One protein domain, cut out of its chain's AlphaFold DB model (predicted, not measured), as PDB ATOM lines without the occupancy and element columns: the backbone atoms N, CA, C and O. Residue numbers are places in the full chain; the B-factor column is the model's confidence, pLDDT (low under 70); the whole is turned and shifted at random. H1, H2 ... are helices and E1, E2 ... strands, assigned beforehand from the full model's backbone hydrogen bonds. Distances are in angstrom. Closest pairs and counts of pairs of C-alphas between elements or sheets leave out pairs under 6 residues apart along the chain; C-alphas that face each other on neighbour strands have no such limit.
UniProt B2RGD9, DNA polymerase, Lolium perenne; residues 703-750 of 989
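What this domain is: This is residues 703 to 750 of the 989 residues of the protein "DNA polymerase" of Lolium perenne (UniProt B2RGD9). A strongly twisted sheet of three strands has one short helix, H1, over one of its faces, and the other face is bare. Beyond the last strand, E3, residues 739 to 750 form a tail with no named element, reaching one end of the longest axis and adding to the length. The printed part has 48 residues, with three named strands and one named helix in the order E1, H1, E2, E3; the sheet order is E1, E3, E2, all antiparallel, and the class is mixed, helices and strands. The whole is only just loose, close to compact, with a radius of gyration of the C-alphas of 11.8 A and spans of 37 by 18 by 12 A.

How they stand to each other: The inner strand E3, residues 732 to 738, is antiparallel to edge strand E1, residues 703 to 709, at 155 degrees; N 706 and O 735 are 2.9 A apart, within hydrogen-bond range. On its other side is edge strand E2, residues 722 to 729, antiparallel at 164 degrees, with N 734 and O 726 at 2.8 A, within hydrogen-bond range. E2 and E3 form a hairpin. H1, residues 710 to 717, is on the sheet at a height of 8.7 A, over E1 and E3, and runs along the strands, at 1 degrees to E1 on the local plane. The closest C-alphas of H1 and E3 are those of Lys 710 and Ile 732, 5.8 A apart. H1 and E2 are near each other, with 8 pairs of C-alphas within 10 A. E1, H1 and E2 make a split strand-helix-strand unit, two strands running the same way with E3 between them, and its crossover is right-handed. In H1 every O i to N i+4 pair is within hydrogen-bond range.

Where its parts are: E1 begins at C-alpha 703 (65.344, 147.325, 173.360) and is 19.6 A long from first to last C-alpha. H1 spans 10.7 A, E2 18.9 A and E3 20.0 A, ending at C-alpha 738 (62.869, 144.226, 175.726).

The domain as a whole: The C-alphas farthest apart, of Ala 730 and Trp 748, are 37.2 A apart. The printed part has no cut, and the links E1 to H1, H1 to E2 and E2 to E3 are tight. The mean pLDDT of the printed part is 78.7; residue 740 and residues 742 to 746 are under 70.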
ATOM      1  N   ASP A 703      66.593 146.811 173.909       84.00
ATOM      2  CA  ASP A 703      65.344 147.325 173.360       84.00
ATOM      3  C   ASP A 703      65.283 146.911 171.880       84.00
ATOM      4  O   ASP A 703      66.235 147.120 171.122       84.00
ATOM      5  N   GLN A 704      64.183 146.299 171.464       85.69
ATOM      6  CA  GLN A 704      63.861 146.005 170.071       85.69
ATOM      7  C   GLN A 704      62.694 146.882 169.647       85.69
ATOM      8  O   GLN A 704      61.779 147.135 170.432       85.69
ATOM      9  N   THR A 705      62.697 147.270 168.378       86.00
ATOM     10  CA  THR A 705      61.551 147.918 167.746       86.00
ATOM     11  C   THR A 705      61.104 147.077 166.563       86.00
ATOM     12  O   THR A 705      61.908 146.752 165.687       86.00
ATOM     13  N   ILE A 706      59.821 146.727 166.545       86.81
ATOM     14  CA  ILE A 706      59.174 146.003 165.449       86.81
ATOM     15  C   ILE A 706      57.987 146.803 164.931       86.81
ATOM     16  O   ILE A 706      57.383 147.579 165.667       86.81
ATOM     17  N   VAL A 707      57.655 146.599 163.661       84.56
ATOM     18  CA  VAL A 707      56.489 147.203 163.015       84.56
ATOM     19  C   VAL A 707      55.561 146.069 162.614       84.56
ATOM     20  O   VAL A 707      55.991 145.148 161.917       84.56
ATOM     21  N   LEU A 708      54.326 146.102 163.103       85.00
ATOM     22  CA  LEU A 708      53.324 145.051 162.939       85.00
ATOM     23  C   LEU A 708      52.007 145.660 162.476       85.00
ATOM     24  O   LEU A 708      51.719 146.815 162.772       85.00
ATOM     25  N   ASN A 709      51.172 144.876 161.796       84.69
ATOM     26  CA  ASN A 709      49.801 145.314 161.562       84.69
ATOM     27  C   ASN A 709      48.955 145.230 162.851       84.69
ATOM     28  O   ASN A 709      49.394 144.668 163.862       84.69
ATOM     29  N   LYS A 710      47.737 145.774 162.831       81.94
ATOM     30  CA  LYS A 710      46.843 145.803 163.999       81.94
ATOM     31  C   LYS A 710      46.580 144.414 164.601       81.94
ATOM     32  O   LYS A 710      46.776 144.220 165.797       81.94
ATOM     33  N   GLU A 711      46.233 143.428 163.777       82.75
ATOM     34  CA  GLU A 711      45.955 142.051 164.221       82.75
ATOM     35  C   GLU A 711      47.187 141.380 164.863       82.75
ATOM     36  O   GLU A 711      47.118 140.790 165.944       82.75
ATOM     37  N   GLN A 712      48.353 141.521 164.229       85.75
ATOM     38  CA  GLN A 712      49.631 141.020 164.733       85.75
ATOM     39  C   GLN A 712      50.031 141.705 166.042       85.75
ATOM     40  O   GLN A 712      50.606 141.062 166.918       85.75
ATOM     41  N   THR A 713      49.719 142.995 166.177       85.56
ATOM     42  CA  THR A 713      49.989 143.778 167.387       85.56
ATOM     43  C   THR A 713      49.252 143.196 168.581       85.56
ATOM     44  O   THR A 713      49.870 142.908 169.604       85.56
ATOM     45  N   GLU A 714      47.948 142.962 168.440       84.25
ATOM     46  CA  GLU A 714      47.125 142.384 169.502       84.25
ATOM     47  C   GLU A 714      47.635 141.000 169.923       84.25
ATOM     48  O   GLU A 714      47.711 140.689 171.112       84.25
ATOM     49  N   ALA A 715      48.032 140.166 168.956       84.69
ATOM     50  CA  ALA A 715      48.624 138.863 169.238       84.69
ATOM     51  C   ALA A 715      49.973 138.976 169.973       84.69
ATOM     52  O   ALA A 715      50.215 138.223 170.918       84.69
ATOM     53  N   PHE A 716      50.828 139.920 169.570       85.56
ATOM     54  CA  PHE A 716      52.157 140.119 170.147       85.56
ATOM     55  C   PHE A 716      52.098 140.636 171.589       85.56
ATOM     56  O   PHE A 716      52.749 140.072 172.469       85.56
ATOM     57  N   VAL A 717      51.279 141.662 171.848       85.69
ATOM     58  CA  VAL A 717      51.122 142.286 173.176       85.69
ATOM     59  C   VAL A 717      50.571 141.293 174.204       85.69
ATOM     60  O   VAL A 717      50.973 141.321 175.362       85.69
ATOM     61  N   ARG A 718      49.707 140.353 173.787       82.06
ATOM     62  CA  ARG A 718      49.213 139.277 174.667       82.06
ATOM     63  C   ARG A 718      50.309 138.316 175.143       82.06
ATOM     64  O   ARG A 718      50.119 137.650 176.154       82.06
ATOM     65  N   GLN A 719      51.418 138.201 174.412       80.19
ATOM     66  CA  GLN A 719      52.459 137.193 174.655       80.19
ATOM     67  C   GLN A 719      53.785 137.787 175.141       80.19
ATOM     68  O   GLN A 719      54.588 137.069 175.735       80.19
ATOM     69  N   THR A 720      54.032 139.072 174.883       79.38
ATOM     70  CA  THR A 720      55.324 139.717 175.132       79.38
ATOM     71  C   THR A 720      55.129 140.999 175.937       79.38
ATOM     72  O   THR A 720      54.367 141.860 175.501       79.38
ATOM     73  N   PRO A 721      55.842 141.187 177.064       80.06
ATOM     74  CA  PRO A 721      55.855 142.459 177.778       80.06
ATOM     75  C   PRO A 721      56.366 143.593 176.878       80.06
ATOM     76  O   PRO A 721      57.546 143.652 176.525       80.06
ATOM     77  N   THR A 722      55.469 144.494 176.485       81.69
ATOM     78  CA  THR A 722      55.786 145.649 175.640       81.69
ATOM     79  C   THR A 722      56.040 146.891 176.482       81.69
ATOM     80  O   THR A 722      55.317 147.158 177.439       81.69
ATOM     81  N   LYS A 723      57.040 147.682 176.092       82.62
ATOM     82  CA  LYS A 723      57.367 148.972 176.708       82.62
ATOM     83  C   LYS A 723      56.468 150.086 176.178       82.62
ATOM     84  O   LYS A 723      56.034 150.929 176.953       82.62
ATOM     85  N   ASP A 724      56.215 150.087 174.869       80.12
ATOM     86  CA  ASP A 724      55.344 151.064 174.213       80.12
ATOM     87  C   ASP A 724      54.735 150.482 172.924       80.12
ATOM     88  O   ASP A 724      55.359 149.637 172.269       80.12
ATOM     89  N   VAL A 725      53.534 150.941 172.568       80.56
ATOM     90  CA  VAL A 725      52.799 150.594 171.340       80.56
ATOM     91  C   VAL A 725      52.253 151.881 170.738       80.56
ATOM     92  O   VAL A 725      51.575 152.654 171.411       80.56
ATOM     93  N   MET A 726      52.550 152.117 169.466       76.19
ATOM     94  CA  MET A 726      52.265 153.381 168.792       76.19
ATOM     95  C   MET A 726      51.611 153.122 167.445       76.19
ATOM     96  O   MET A 726      52.080 152.274 166.692       76.19
ATOM     97  N   VAL A 727      50.558 153.869 167.129       75.38
ATOM     98  CA  VAL A 727      49.848 153.773 165.849       75.38
ATOM     99  C   VAL A 727      50.573 154.640 164.817       75.38
ATOM    100  O   VAL A 727      50.688 155.850 165.002       75.38
ATOM    101  N   LEU A 728      51.089 154.026 163.749       73.31
ATOM    102  CA  LEU A 728      51.712 154.730 162.620       73.31
ATOM    103  C   LEU A 728      50.672 155.062 161.542       73.31
ATOM    104  O   LEU A 728      50.654 156.170 161.016       73.31
ATOM    105  N   THR A 729      49.804 154.100 161.229       71.06
ATOM    106  CA  THR A 729      48.629 154.254 160.356       71.06
ATOM    107  C   THR A 729      47.457 153.485 160.963       71.06
ATOM    108  O   THR A 729      47.653 152.736 161.916       71.06
ATOM    109  N   ALA A 730      46.251 153.606 160.396       72.75
ATOM    110  CA  ALA A 730      45.071 152.871 160.872       72.75
ATOM    111  C   ALA A 730      45.305 151.349 161.032       72.75
ATOM    112  O   ALA A 730      44.723 150.727 161.922       72.75
ATOM    113  N   ASP A 731      46.196 150.774 160.215       77.12
ATOM    114  CA  ASP A 731      46.470 149.338 160.175       77.12
ATOM    115  C   ASP A 731      47.878 148.943 160.639       77.12
ATOM    116  O   ASP A 731      48.138 147.746 160.763       77.12
ATOM    117  N   ILE A 732      48.792 149.891 160.888       80.94
ATOM    118  CA  ILE A 732      50.203 149.622 161.216       80.94
ATOM    119  C   ILE A 732      50.575 150.257 162.551       80.94
ATOM    120  O   ILE A 732      50.427 151.463 162.741       80.94
ATOM    121  N   ASN A 733      51.175 149.456 163.430       83.31
ATOM    122  CA  ASN A 733      51.704 149.876 164.715       83.31
ATOM    123  C   ASN A 733      53.210 149.624 164.823       83.31
ATOM    124  O   ASN A 733      53.763 148.690 164.240       83.31
ATOM    125  N   ILE A 734      53.859 150.427 165.654       82.88
ATOM    126  CA  ILE A 734      55.249 150.290 166.065       82.88
ATOM    127  C   ILE A 734      55.248 149.844 167.520       82.88
ATOM    128  O   ILE A 734      54.590 150.447 168.366       82.88
ATOM    129  N   ILE A 735      55.997 148.790 167.818       83.19
ATOM    130  CA  ILE A 735      56.085 148.216 169.156       83.19
ATOM    131  C   ILE A 735      57.534 148.252 169.606       83.19
ATOM    132  O   ILE A 735      58.422 147.758 168.907       83.19
ATOM    133  N   SER A 736      57.757 148.794 170.801       84.88
ATOM    134  CA  SER A 736      59.039 148.713 171.497       84.88
ATOM    135  C   SER A 736      58.940 147.730 172.659       84.88
ATOM    136  O   SER A 736      58.011 147.806 173.463       84.88
ATOM    137  N   TYR A 737      59.891 146.805 172.768       84.62
ATOM    138  CA  TYR A 737      59.926 145.790 173.827       84.62
ATOM    139  C   TYR A 737      61.365 145.398 174.174       84.62
ATOM    140  O   TYR A 737      62.281 145.644 173.393       84.62
ATOM    141  N   ILE A 738      61.568 144.784 175.339       82.00
ATOM    142  CA  ILE A 738      62.869 144.226 175.726       82.00
ATOM    143  C   ILE A 738      62.903 142.767 175.275       82.00
ATOM    144  O   ILE A 738      62.030 141.980 175.645       82.00
ATOM    145  N   GLU A 739      63.891 142.398 174.460       77.31
ATOM    146  CA  GLU A 739      64.047 141.008 174.018       77.31
ATOM    147  C   GLU A 739      64.362 140.105 175.217       77.31
ATOM    148  O   GLU A 739      65.345 140.322 175.927       77.31
ATOM    149  N   SER A 740      63.534 139.078 175.434       68.19
ATOM    150  CA  SER A 740      63.797 138.068 176.457       68.19
ATOM    151  C   SER A 740      65.081 137.305 176.125       68.19
ATOM    152  O   SER A 740      65.229 136.756 175.033       68.19
ATOM    153  N   MET A 741      65.979 137.201 177.106       70.31
ATOM    154  CA  MET A 741      67.153 136.319 177.057       70.31
ATOM    155  C   MET A 741      66.800 134.839 177.234       70.31
ATOM    156  O   MET A 741      67.689 133.991 177.294       70.31
ATOM    157  N   TYR A 742      65.513 134.522 177.330       67.81
ATOM    158  CA  TYR A 742      65.012 133.165 177.429       67.81
ATOM    159  C   TYR A 742      64.197 132.800 176.198       67.81
ATOM    160  O   TYR A 742      63.393 133.603 175.718       67.81
ATOM    161  N   ASP A 743      64.386 131.576 175.711       65.75
ATOM    162  CA  ASP A 743      63.521 131.017 174.675       65.75
ATOM    163  C   ASP A 743      62.103 130.716 175.206       65.75
ATOM    164  O   ASP A 743      61.792 130.893 176.387       65.75
ATOM    165  N   THR A 744      61.221 130.225 174.332       59.44
ATOM    166  CA  THR A 744      59.835 129.869 174.687       59.44
ATOM    167  C   THR A 744      59.735 128.765 175.747       59.44
ATOM    168  O   THR A 744      58.681 128.603 176.356       59.44
ATOM    169  N   LYS A 745      60.824 128.028 176.006       63.12
ATOM    170  CA  LYS A 745      60.952 126.993 177.045       63.12
ATOM    171  C   LYS A 745      61.683 127.511 178.293       63.12
ATOM    172  O   LYS A 745      62.103 126.708 179.122       63.12
ATOM    173  N   ARG A 746      61.844 128.834 178.431       66.19
ATOM    174  CA  ARG A 746      62.566 129.513 179.519       66.19
ATOM    175  C   ARG A 746      64.048 129.125 179.633       66.19
ATOM    176  O   ARG A 746      64.634 129.245 180.705       66.19
ATOM    177  N   LYS A 747      64.687 128.673 178.550       70.56
ATOM    178  CA  LYS A 747      66.123 128.357 178.558       70.56
ATOM    179  C   LYS A 747      66.955 129.599 178.281       70.56
ATOM    180  O   LYS A 747      66.666 130.331 177.337       70.56
ATOM    181  N   TRP A 748      68.011 129.784 179.074       76.00
ATOM    182  CA  TRP A 748      69.010 130.836 178.885       76.00
ATOM    183  C   TRP A 748      69.587 130.797 177.465       76.00
ATOM    184  O   TRP A 748      70.176 129.799 177.044       76.00
ATOM    185  N   LYS A 749      69.414 131.897 176.736       74.94
ATOM    186  CA  LYS A 749      69.825 132.076 175.346       74.94
ATOM    187  C   LYS A 749      70.549 133.421 175.204       74.94
ATOM    188  O   LYS A 749      69.979 134.377 174.673       74.94
ATOM    189  N   PRO A 750      71.806 133.515 175.672       71.12
ATOM    190  CA  PRO A 750      72.575 134.746 175.576       71.12
ATOM    191  C   PRO A 750      72.850 135.094 174.106       71.12
ATOM    192  O   PRO A 750      72.792 134.217 173.231       71.12
TER     193      PRO A 750